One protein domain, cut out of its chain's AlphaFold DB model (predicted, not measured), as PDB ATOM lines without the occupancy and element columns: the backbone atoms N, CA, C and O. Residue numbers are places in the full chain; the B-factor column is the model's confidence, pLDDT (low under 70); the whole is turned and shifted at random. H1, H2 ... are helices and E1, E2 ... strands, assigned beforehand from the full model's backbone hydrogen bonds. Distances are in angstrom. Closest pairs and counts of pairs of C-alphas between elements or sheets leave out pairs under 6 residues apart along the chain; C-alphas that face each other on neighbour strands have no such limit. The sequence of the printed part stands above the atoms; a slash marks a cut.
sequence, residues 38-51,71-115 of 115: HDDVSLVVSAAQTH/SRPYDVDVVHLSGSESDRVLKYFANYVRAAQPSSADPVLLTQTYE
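Overview. This is residues 38 to 51 and 71 to 115 of the 115 residues of an uncharacterized protein of Dyella psychrodurans (UniProt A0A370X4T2). A long ribbon of two antiparallel strands, E1 and E2, has the helix H2 set crosswise at one of its ends, near the last residue of E1 and the first residue of E2. A shorter helix, H1, packs on the ribbon from the side of E1, while residues 38 to 43 and residues 99 to 104 stick out. The printed part has 59 residues, with two named helices and two named strands in the order H1, E1, H2, E2, and the class is mixed, helices and strands. The sheet has the order E1, E2. The whole is only just loose, close to compact, with a radius of gyration of the C-alphas of 12.9 A and spans of 36 by 25 by 19 A.

Arrangement. E1, residues 74 to 80, and E2, residues 108 to 114, are antiparallel neighbours with 162 degrees between their N-to-C directions. C-alphas 74 and 114 face each other at 4.7 A, and C-alphas 80 and 108 at 4.4 A. N 77 and O 111 are within hydrogen-bond range at 2.9 A, as are N 109 and O 79 at 2.8 A. H2, residues 88 to 100, and E2 are near each other, with 7 pairs of C-alphas within 10 A. H1, residues 41 to 48, touches E1; their closest C-alphas, those of Ala 48 and Val 78, are 6.0 A apart. H1 and E2 are only just apart, the closest C-alphas being 8.3 A from each other. H1 and H2 are apart. In H1 and H2 every O i to N i+4 pair is within hydrogen-bond range.

Along the chain. E1 runs 19.7 A from C-alpha 74 at (15.859, 34.639, -23.808) to C-alpha 80. E2 runs 19.6 A from C-alpha 108 to C-alpha 114 at (15.428, 32.174, -19.784). H2 measures 18.4 A from Arg 88 to Ala 100, and H1 measures 10.3 A from Val 41, whose C-alpha is at (12.922, 49.470, -26.315), to Ala 48.

Size, cuts and confidence. The two C-alphas farthest apart, those of Ser 103 and Glu 115, are 36.9 A from each other. Residues 52 to 70 are not printed, and C-alphas 51 and 71 are 20.5 A apart across this cut, which lies in the link from H1 to E1. The links E1 to H2 and H2 to E2 are short, with 7 residues each. The mean pLDDT of the printed part is 72.6; residues 38 to 51, 71 to 74, 83, 103 to 105 and 115 are under 70.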
ATOM      1  N   HIS A  38      18.338  51.652 -24.376       44.88
ATOM      2  CA  HIS A  38      17.549  52.894 -24.420       44.88
ATOM      3  C   HIS A  38      17.080  53.280 -25.844       44.88
ATOM      4  O   HIS A  38      15.989  53.824 -25.984       44.88
ATOM      5  N   ASP A  39      17.823  52.896 -26.890       47.62
ATOM      6  CA  ASP A  39      17.414  53.030 -28.304       47.62
ATOM      7  C   ASP A  39      16.608  51.829 -28.850       47.62
ATOM      8  O   ASP A  39      15.976  51.915 -29.901       47.62
ATOM      9  N   ASP A  40      16.598  50.700 -28.141       52.78
ATOM     10  CA  ASP A  40      16.064  49.422 -28.626       52.78
ATOM     11  C   ASP A  40      14.711  49.077 -27.981       52.78
ATOM     12  O   ASP A  40      14.013  48.223 -28.494       52.78
ATOM     13  N   VAL A  41      14.255  49.750 -26.912       54.47
ATOM     14  CA  VAL A  41      12.922  49.470 -26.315       54.47
ATOM     15  C   VAL A  41      11.788  49.730 -27.313       54.47
ATOM     16  O   VAL A  41      10.872  48.919 -27.429       54.47
ATOM     17  N   SER A  42      11.861  50.818 -28.085       54.84
ATOM     18  CA  SER A  42      10.885  51.101 -29.152       54.84
ATOM     19  C   SER A  42      10.906  50.018 -30.239       54.84
ATOM     20  O   SER A  42       9.868  49.617 -30.769       54.84
ATOM     21  N   LEU A  43      12.093  49.481 -30.523       54.84
ATOM     22  CA  LEU A  43      12.323  48.428 -31.505       54.84
ATOM     23  C   LEU A  43      11.901  47.049 -30.967       54.84
ATOM     24  O   LEU A  43      11.373  46.245 -31.723       54.84
ATOM     25  N   VAL A  44      12.046  46.798 -29.662       55.81
ATOM     26  CA  VAL A  44      11.545  45.623 -28.929       55.81
ATOM     27  C   VAL A  44      10.023  45.616 -28.936       55.81
ATOM     28  O   VAL A  44       9.437  44.597 -29.278       55.81
ATOM     29  N   VAL A  45       9.377  46.745 -28.634       56.31
ATOM     30  CA  VAL A  45       7.912  46.866 -28.685       56.31
ATOM     31  C   VAL A  45       7.406  46.687 -30.120       56.31
ATOM     32  O   VAL A  45       6.479  45.915 -30.352       56.31
ATOM     33  N   SER A  46       8.057  47.316 -31.105       55.03
ATOM     34  CA  SER A  46       7.679  47.189 -32.522       55.03
ATOM     35  C   SER A  46       7.907  45.774 -33.082       55.03
ATOM     36  O   SER A  46       7.096  45.268 -33.860       55.03
ATOM     37  N   ALA A  47       8.996  45.109 -32.683       51.75
ATOM     38  CA  ALA A  47       9.300  43.738 -33.088       51.75
ATOM     39  C   ALA A  47       8.391  42.719 -32.391       51.75
ATOM     40  O   ALA A  47       7.967  41.758 -33.024       51.75
ATOM     41  N   ALA A  48       8.028  42.945 -31.129       50.59
ATOM     42  CA  ALA A  48       7.104  42.077 -30.406       50.59
ATOM     43  C   ALA A  48       5.663  42.169 -30.927       50.59
ATOM     44  O   ALA A  48       4.957  41.165 -30.959       50.59
ATOM     45  N   GLN A  49       5.247  43.339 -31.429       53.22
ATOM     46  CA  GLN A  49       3.976  43.491 -32.149       53.22
ATOM     47  C   GLN A  49       3.915  42.663 -33.445       53.22
ATOM     48  O   GLN A  49       2.823  42.362 -33.924       53.22
ATOM     49  N   THR A  50       5.064  42.293 -34.023       50.53
ATOM     50  CA  THR A  50       5.143  41.477 -35.247       50.53
ATOM     51  C   THR A  50       5.509  40.013 -34.986       50.53
ATOM     52  O   THR A  50       5.049  39.155 -35.735       50.53
ATOM     53  N   HIS A  51       6.278  39.709 -33.935       48.97
ATOM     54  CA  HIS A  51       6.633  38.355 -33.500       48.97
ATOM     55  C   HIS A  51       6.731  38.295 -31.960       48.97
ATOM     56  O   HIS A  51       7.694  38.822 -31.404       48.97
ATOM     57  N   SER A  71      25.940  34.419 -23.880       56.16
ATOM     58  CA  SER A  71      24.715  34.910 -24.462       56.16
ATOM     59  C   SER A  71      23.676  33.816 -24.331       56.16
ATOM     60  O   SER A  71      23.478  33.016 -25.243       56.16
ATOM     61  N   ARG A  72      23.038  33.734 -23.162       58.41
ATOM     62  CA  ARG A  72      21.864  32.884 -23.028       58.41
ATOM     63  C   ARG A  72      20.733  33.504 -23.837       58.41
ATOM     64  O   ARG A  72      20.420  34.680 -23.623       58.41
ATOM     65  N   PRO A  73      20.165  32.757 -24.796       65.94
ATOM     66  CA  PRO A  73      18.976  33.218 -25.473       65.94
ATOM     67  C   PRO A  73      17.849  33.364 -24.450       65.94
ATOM     68  O   PRO A  73      17.678  32.500 -23.592       65.94
ATOM     69  N   TYR A  74      17.096  34.449 -24.555       67.62
ATOM     70  CA  TYR A  74      15.859  34.639 -23.808       67.62
ATOM     71  C   TYR A  74      14.728  35.000 -24.760       67.62
ATOM     72  O   TYR A  74      14.956  35.678 -25.768       67.62
ATOM     73  N   ASP A  75      13.521  34.566 -24.410       72.44
ATOM     74  CA  ASP A  75      12.293  34.945 -25.098       72.44
ATOM     75  C   ASP A  75      11.658  36.145 -24.404       72.44
ATOM     76  O   ASP A  75      11.579  36.196 -23.174       72.44
ATOM     77  N   VAL A  76      11.202  37.115 -25.199       71.69
ATOM     78  CA  VAL A  76      10.506  38.312 -24.715       71.69
ATOM     79  C   VAL A  76       9.063  38.299 -25.179       71.69
ATOM     80  O   VAL A  76       8.829  38.317 -26.384       71.69
ATOM     81  N   ASP A  77       8.132  38.365 -24.230       77.62
ATOM     82  CA  ASP A  77       6.710  38.602 -24.482       77.62
ATOM     83  C   ASP A  77       6.322  40.031 -24.078       77.62
ATOM     84  O   ASP A  77       6.803  40.559 -23.068       77.62
ATOM     85  N   VAL A  78       5.466  40.667 -24.879       81.25
ATOM     86  CA  VAL A  78       5.082  42.076 -24.726       81.25
ATOM     87  C   VAL A  78       3.571  42.209 -24.757       81.25
ATOM     88  O   VAL A  78       2.927  41.963 -25.775       81.25
ATOM     89  N   VAL A  79       3.005  42.676 -23.647       82.94
ATOM     90  CA  VAL A  79       1.559  42.831 -23.483       82.94
ATOM     91  C   VAL A  79       1.219  44.289 -23.207       82.94
ATOM     92  O   VAL A  79       1.660  44.863 -22.214       82.94
ATOM     93  N   HIS A  80       0.401  44.896 -24.065       84.00
ATOM     94  CA  HIS A  80      -0.115  46.245 -23.841       84.00
ATOM     95  C   HIS A  80      -1.149  46.248 -22.715       84.00
ATOM     96  O   HIS A  80      -2.119  45.490 -22.740       84.00
ATOM     97  N   LEU A  81      -0.965  47.132 -21.737       84.00
ATOM     98  CA  LEU A  81      -1.875  47.277 -20.613       84.00
ATOM     99  C   LEU A  81      -2.886  48.379 -20.926       84.00
ATOM    100  O   LEU A  81      -2.649  49.580 -20.770       84.00
ATOM    101  N   SER A  82      -4.075  47.939 -21.323       75.25
ATOM    102  CA  SER A  82      -5.220  48.785 -21.673       75.25
ATOM    103  C   SER A  82      -5.833  49.493 -20.455       75.25
ATOM    104  O   SER A  82      -6.509  50.519 -20.584       75.25
ATOM    105  N   GLY A  83      -5.547  49.004 -19.246       69.12
ATOM    106  CA  GLY A  83      -6.145  49.471 -17.990       69.12
ATOM    107  C   GLY A  83      -7.507  48.834 -17.684       69.12
ATOM    108  O   GLY A  83      -8.029  49.020 -16.582       69.12
ATOM    109  N   SER A  84      -8.053  48.040 -18.615       75.69
ATOM    110  CA  SER A  84      -9.197  47.143 -18.390       75.69
ATOM    111  C   SER A  84      -8.785  45.731 -17.964       75.69
ATOM    112  O   SER A  84      -9.610  44.821 -17.984       75.69
ATOM    113  N   GLU A  85      -7.534  45.551 -17.538       84.75
ATOM    114  CA  GLU A  85      -7.029  44.255 -17.089       84.75
ATOM    115  C   GLU A  85      -7.851  43.707 -15.912       84.75
ATOM    116  O   GLU A  85      -8.179  44.431 -14.962       84.75
ATOM    117  N   SER A  86      -8.176  42.413 -15.968       86.25
ATOM    118  CA  SER A  86      -8.855  41.701 -14.879       86.25
ATOM    119  C   SER A  86      -7.954  41.530 -13.656       86.25
ATOM    120  O   SER A  86      -8.441  41.454 -12.525       86.25
ATOM    121  N   ASP A  87      -6.642  41.481 -13.881       89.56
ATOM    122  CA  ASP A  87      -5.639  41.405 -12.830       89.56
ATOM    123  C   ASP A  87      -5.485  42.760 -12.116       89.56
ATOM    124  O   ASP A  87      -5.238  43.806 -12.724       89.56
ATOM    125  N   ARG A  88      -5.630  42.746 -10.785       90.12
ATOM    126  CA  ARG A  88      -5.584  43.963  -9.960       90.12
ATOM    127  C   ARG A  88      -4.197  44.597  -9.907       90.12
ATOM    128  O   ARG A  88      -4.107  45.818  -9.790       90.12
ATOM    129  N   VAL A  89      -3.141  43.791  -9.969       90.44
ATOM    130  CA  VAL A  89      -1.750  44.247  -9.931       90.44
ATOM    131  C   VAL A  89      -1.405  44.924 -11.251       90.44
ATOM    132  O   VAL A  89      -0.944  46.065 -11.244       90.44
ATOM    133  N   LEU A  90      -1.725  44.288 -12.381       88.81
ATOM    134  CA  LEU A  90      -1.504  44.882 -13.705       88.81
ATOM    135  C   LEU A  90      -2.280  46.189 -13.869       88.81
ATOM    136  O   LEU A  90      -1.734  47.193 -14.325       88.81
ATOM    137  N   LYS A  91      -3.532  46.220 -13.401       88.69
ATOM    138  CA  LYS A  91      -4.342  47.440 -13.385       88.69
ATOM    139  C   LYS A  91      -3.725  48.544 -12.525       88.69
ATOM    140  O   LYS A  91      -3.750  49.709 -12.923       88.69
ATOM    141  N   TYR A  92      -3.191  48.213 -11.348       89.75
ATOM    142  CA  TYR A  92      -2.526  49.189 -10.485       89.75
ATOM    143  C   TYR A  92      -1.321  49.821 -11.190       89.75
ATOM    144  O   TYR A  92      -1.244  51.045 -11.269       89.75
ATOM    145  N   PHE A  93      -0.430  49.005 -11.761       87.25
ATOM    146  CA  PHE A  93       0.765  49.508 -12.440       87.25
ATOM    147  C   PHE A  93       0.443  50.288 -13.709       87.25
ATOM    148  O   PHE A  93       1.024  51.352 -13.920       87.25
ATOM    149  N   ALA A  94      -0.529  49.836 -14.504       87.00
ATOM    150  CA  ALA A  94      -0.994  50.589 -15.664       87.00
ATOM    151  C   ALA A  94      -1.454  51.997 -15.254       87.00
ATOM    152  O   ALA A  94      -1.031  52.989 -15.842       87.00
ATOM    153  N   ASN A  95      -2.260  52.111 -14.194       87.44
ATOM    154  CA  ASN A  95      -2.714  53.411 -13.697       87.44
ATOM    155  C   ASN A  95      -1.576  54.249 -13.102       87.44
ATOM    156  O   ASN A  95      -1.539  55.459 -13.317       87.44
ATOM    157  N   TYR A  96      -0.643  53.622 -12.386       87.62
ATOM    158  CA  TYR A  96       0.510  54.300 -11.801       87.62
ATOM    159  C   TYR A  96       1.410  54.926 -12.874       87.62
ATOM    160  O   TYR A  96       1.739  56.108 -12.794       87.62
ATOM    161  N   VAL A  97       1.755  54.164 -13.917       85.56
ATOM    162  CA  VAL A  97       2.600  54.647 -15.020       85.56
ATOM    163  C   VAL A  97       1.906  55.774 -15.783       85.56
ATOM    164  O   VAL A  97       2.522  56.806 -16.042       85.56
ATOM    165  N   ARG A  98       0.605  55.638 -16.069       86.25
ATOM    166  CA  ARG A  98      -0.180  56.700 -16.722       86.25
ATOM    167  C   ARG A  98      -0.249  57.980 -15.892       86.25
ATOM    168  O   ARG A  98      -0.197  59.068 -16.457       86.25
ATOM    169  N   ALA A  99      -0.349  57.861 -14.568       85.56
ATOM    170  CA  ALA A  99      -0.320  59.012 -13.671       85.56
ATOM    171  C   ALA A  99       1.057  59.699 -13.658       85.56
ATOM    172  O   ALA A  99       1.126  60.923 -13.578       85.56
ATOM    173  N   ALA A 100       2.143  58.927 -13.763       84.94
ATOM    174  CA  ALA A 100       3.504  59.457 -13.817       84.94
ATOM    175  C   ALA A 100       3.856  60.090 -15.178       84.94
ATOM    176  O   ALA A 100       4.643  61.034 -15.220       84.94
ATOM    177  N   GLN A 101       3.286  59.592 -16.283       80.06
ATOM    178  CA  GLN A 101       3.560  60.064 -17.647       80.06
ATOM    179  C   GLN A 101       2.270  60.212 -18.480       80.06
ATOM    180  O   GLN A 101       1.978  59.381 -19.345       80.06
ATOM    181  N   PRO A 102       1.501  61.300 -18.280       70.69
ATOM    182  CA  PRO A 102       0.190  61.480 -18.915       70.69
ATOM    183  C   PRO A 102       0.240  61.614 -20.444       70.69
ATOM    184  O   PRO A 102      -0.753  61.359 -21.118       70.69
ATOM    185  N   SER A 103       1.382  62.036 -20.998       69.94
ATOM    186  CA  SER A 103       1.577  62.309 -22.428       69.94
ATOM    187  C   SER A 103       2.049  61.105 -23.254       69.94
ATOM    188  O   SER A 103       2.109  61.216 -24.474       69.94
ATOM    189  N   SER A 104       2.381  59.970 -22.624       63.97
ATOM    190  CA  SER A 104       2.923  58.763 -23.282       63.97
ATOM    191  C   SER A 104       2.324  57.482 -22.679       63.97
ATOM    192  O   SER A 104       3.018  56.537 -22.316       63.97
ATOM    193  N   ALA A 105       1.006  57.493 -22.503       64.88
ATOM    194  CA  ALA A 105       0.266  56.637 -21.579       64.88
ATOM    195  C   ALA A 105      -0.127  55.245 -22.127       64.88
ATOM    196  O   ALA A 105      -1.229  54.771 -21.833       64.88
ATOM    197  N   ASP A 106       0.756  54.575 -22.874       76.50
ATOM    198  CA  ASP A 106       0.562  53.178 -23.302       76.50
ATOM    199  C   ASP A 106       1.537  52.234 -22.568       76.50
ATOM    200  O   ASP A 106       2.594  51.883 -23.097       76.50
ATOM    201  N   PRO A 107       1.256  51.894 -21.293       81.69
ATOM    202  CA  PRO A 107       2.118  51.014 -20.520       81.69
ATOM    203  C   PRO A 107       2.117  49.599 -21.105       81.69
ATOM    204  O   PRO A 107       1.058  49.025 -21.346       81.69
ATOM    205  N   VAL A 108       3.302  49.010 -21.249       84.56
ATOM    206  CA  VAL A 108       3.489  47.622 -21.688       84.56
ATOM    207  C   VAL A 108       4.122  46.787 -20.575       84.56
ATOM    208  O   VAL A 108       4.992  47.261 -19.842       84.56
ATOM    209  N   LEU A 109       3.685  45.538 -20.443       83.69
ATOM    210  CA  LEU A 109       4.321  44.511 -19.630       83.69
ATOM    211  C   LEU A 109       5.306  43.739 -20.509       83.69
ATOM    212  O   LEU A 109       4.909  43.185 -21.530       83.69
ATOM    213  N   LEU A 110       6.570  43.699 -20.094       81.38
ATOM    214  CA  LEU A 110       7.622  42.909 -20.728       81.38
ATOM    215  C   LEU A 110       7.931  41.698 -19.845       81.38
ATOM    216  O   LEU A 110       8.298  41.871 -18.682       81.38
ATOM    217  N   THR A 111       7.824  40.495 -20.399       81.12
ATOM    218  CA  THR A 111       8.189  39.245 -19.717       81.12
ATOM    219  C   THR A 111       9.388  38.628 -20.417       81.12
ATOM    220  O   THR A 111       9.372  38.489 -21.633       81.12
ATOM    221  N   GLN A 112      10.423  38.264 -19.659       76.38
ATOM    222  CA  GLN A 112      11.613  37.592 -20.180       76.38
ATOM    223  C   GLN A 112      11.695  36.175 -19.626       76.38
ATOM    224  O   GLN A 112      11.674  35.995 -18.407       76.38
ATOM    225  N   THR A 113      11.822  35.189 -20.510       75.12
ATOM    226  CA  THR A 113      11.963  33.776 -20.147       75.12
ATOM    227  C   THR A 113      13.347  33.288 -20.554       75.12
ATOM    228  O   THR A 113      13.753  33.475 -21.698       75.12
ATOM    229  N   TYR A 114      14.074  32.701 -19.605       72.75
ATOM    230  CA  TYR A 114      15.428  32.174 -19.784       72.75
ATOM    231  C   TYR A 114      15.385  30.643 -19.664       72.75
ATOM    232  O   TYR A 114      14.736  30.135 -18.748       72.75
ATOM    233  N   GLU A 115      16.088  29.938 -20.554       65.88
ATOM    234  CA  GLU A 115      16.279  28.472 -20.530       65.88
ATOM    235  C   GLU A 115      17.535  28.046 -19.742       65.88
ATOM    236  O   GLU A 115      18.590  28.735 -19.826       65.88
TER     237      GLU A 115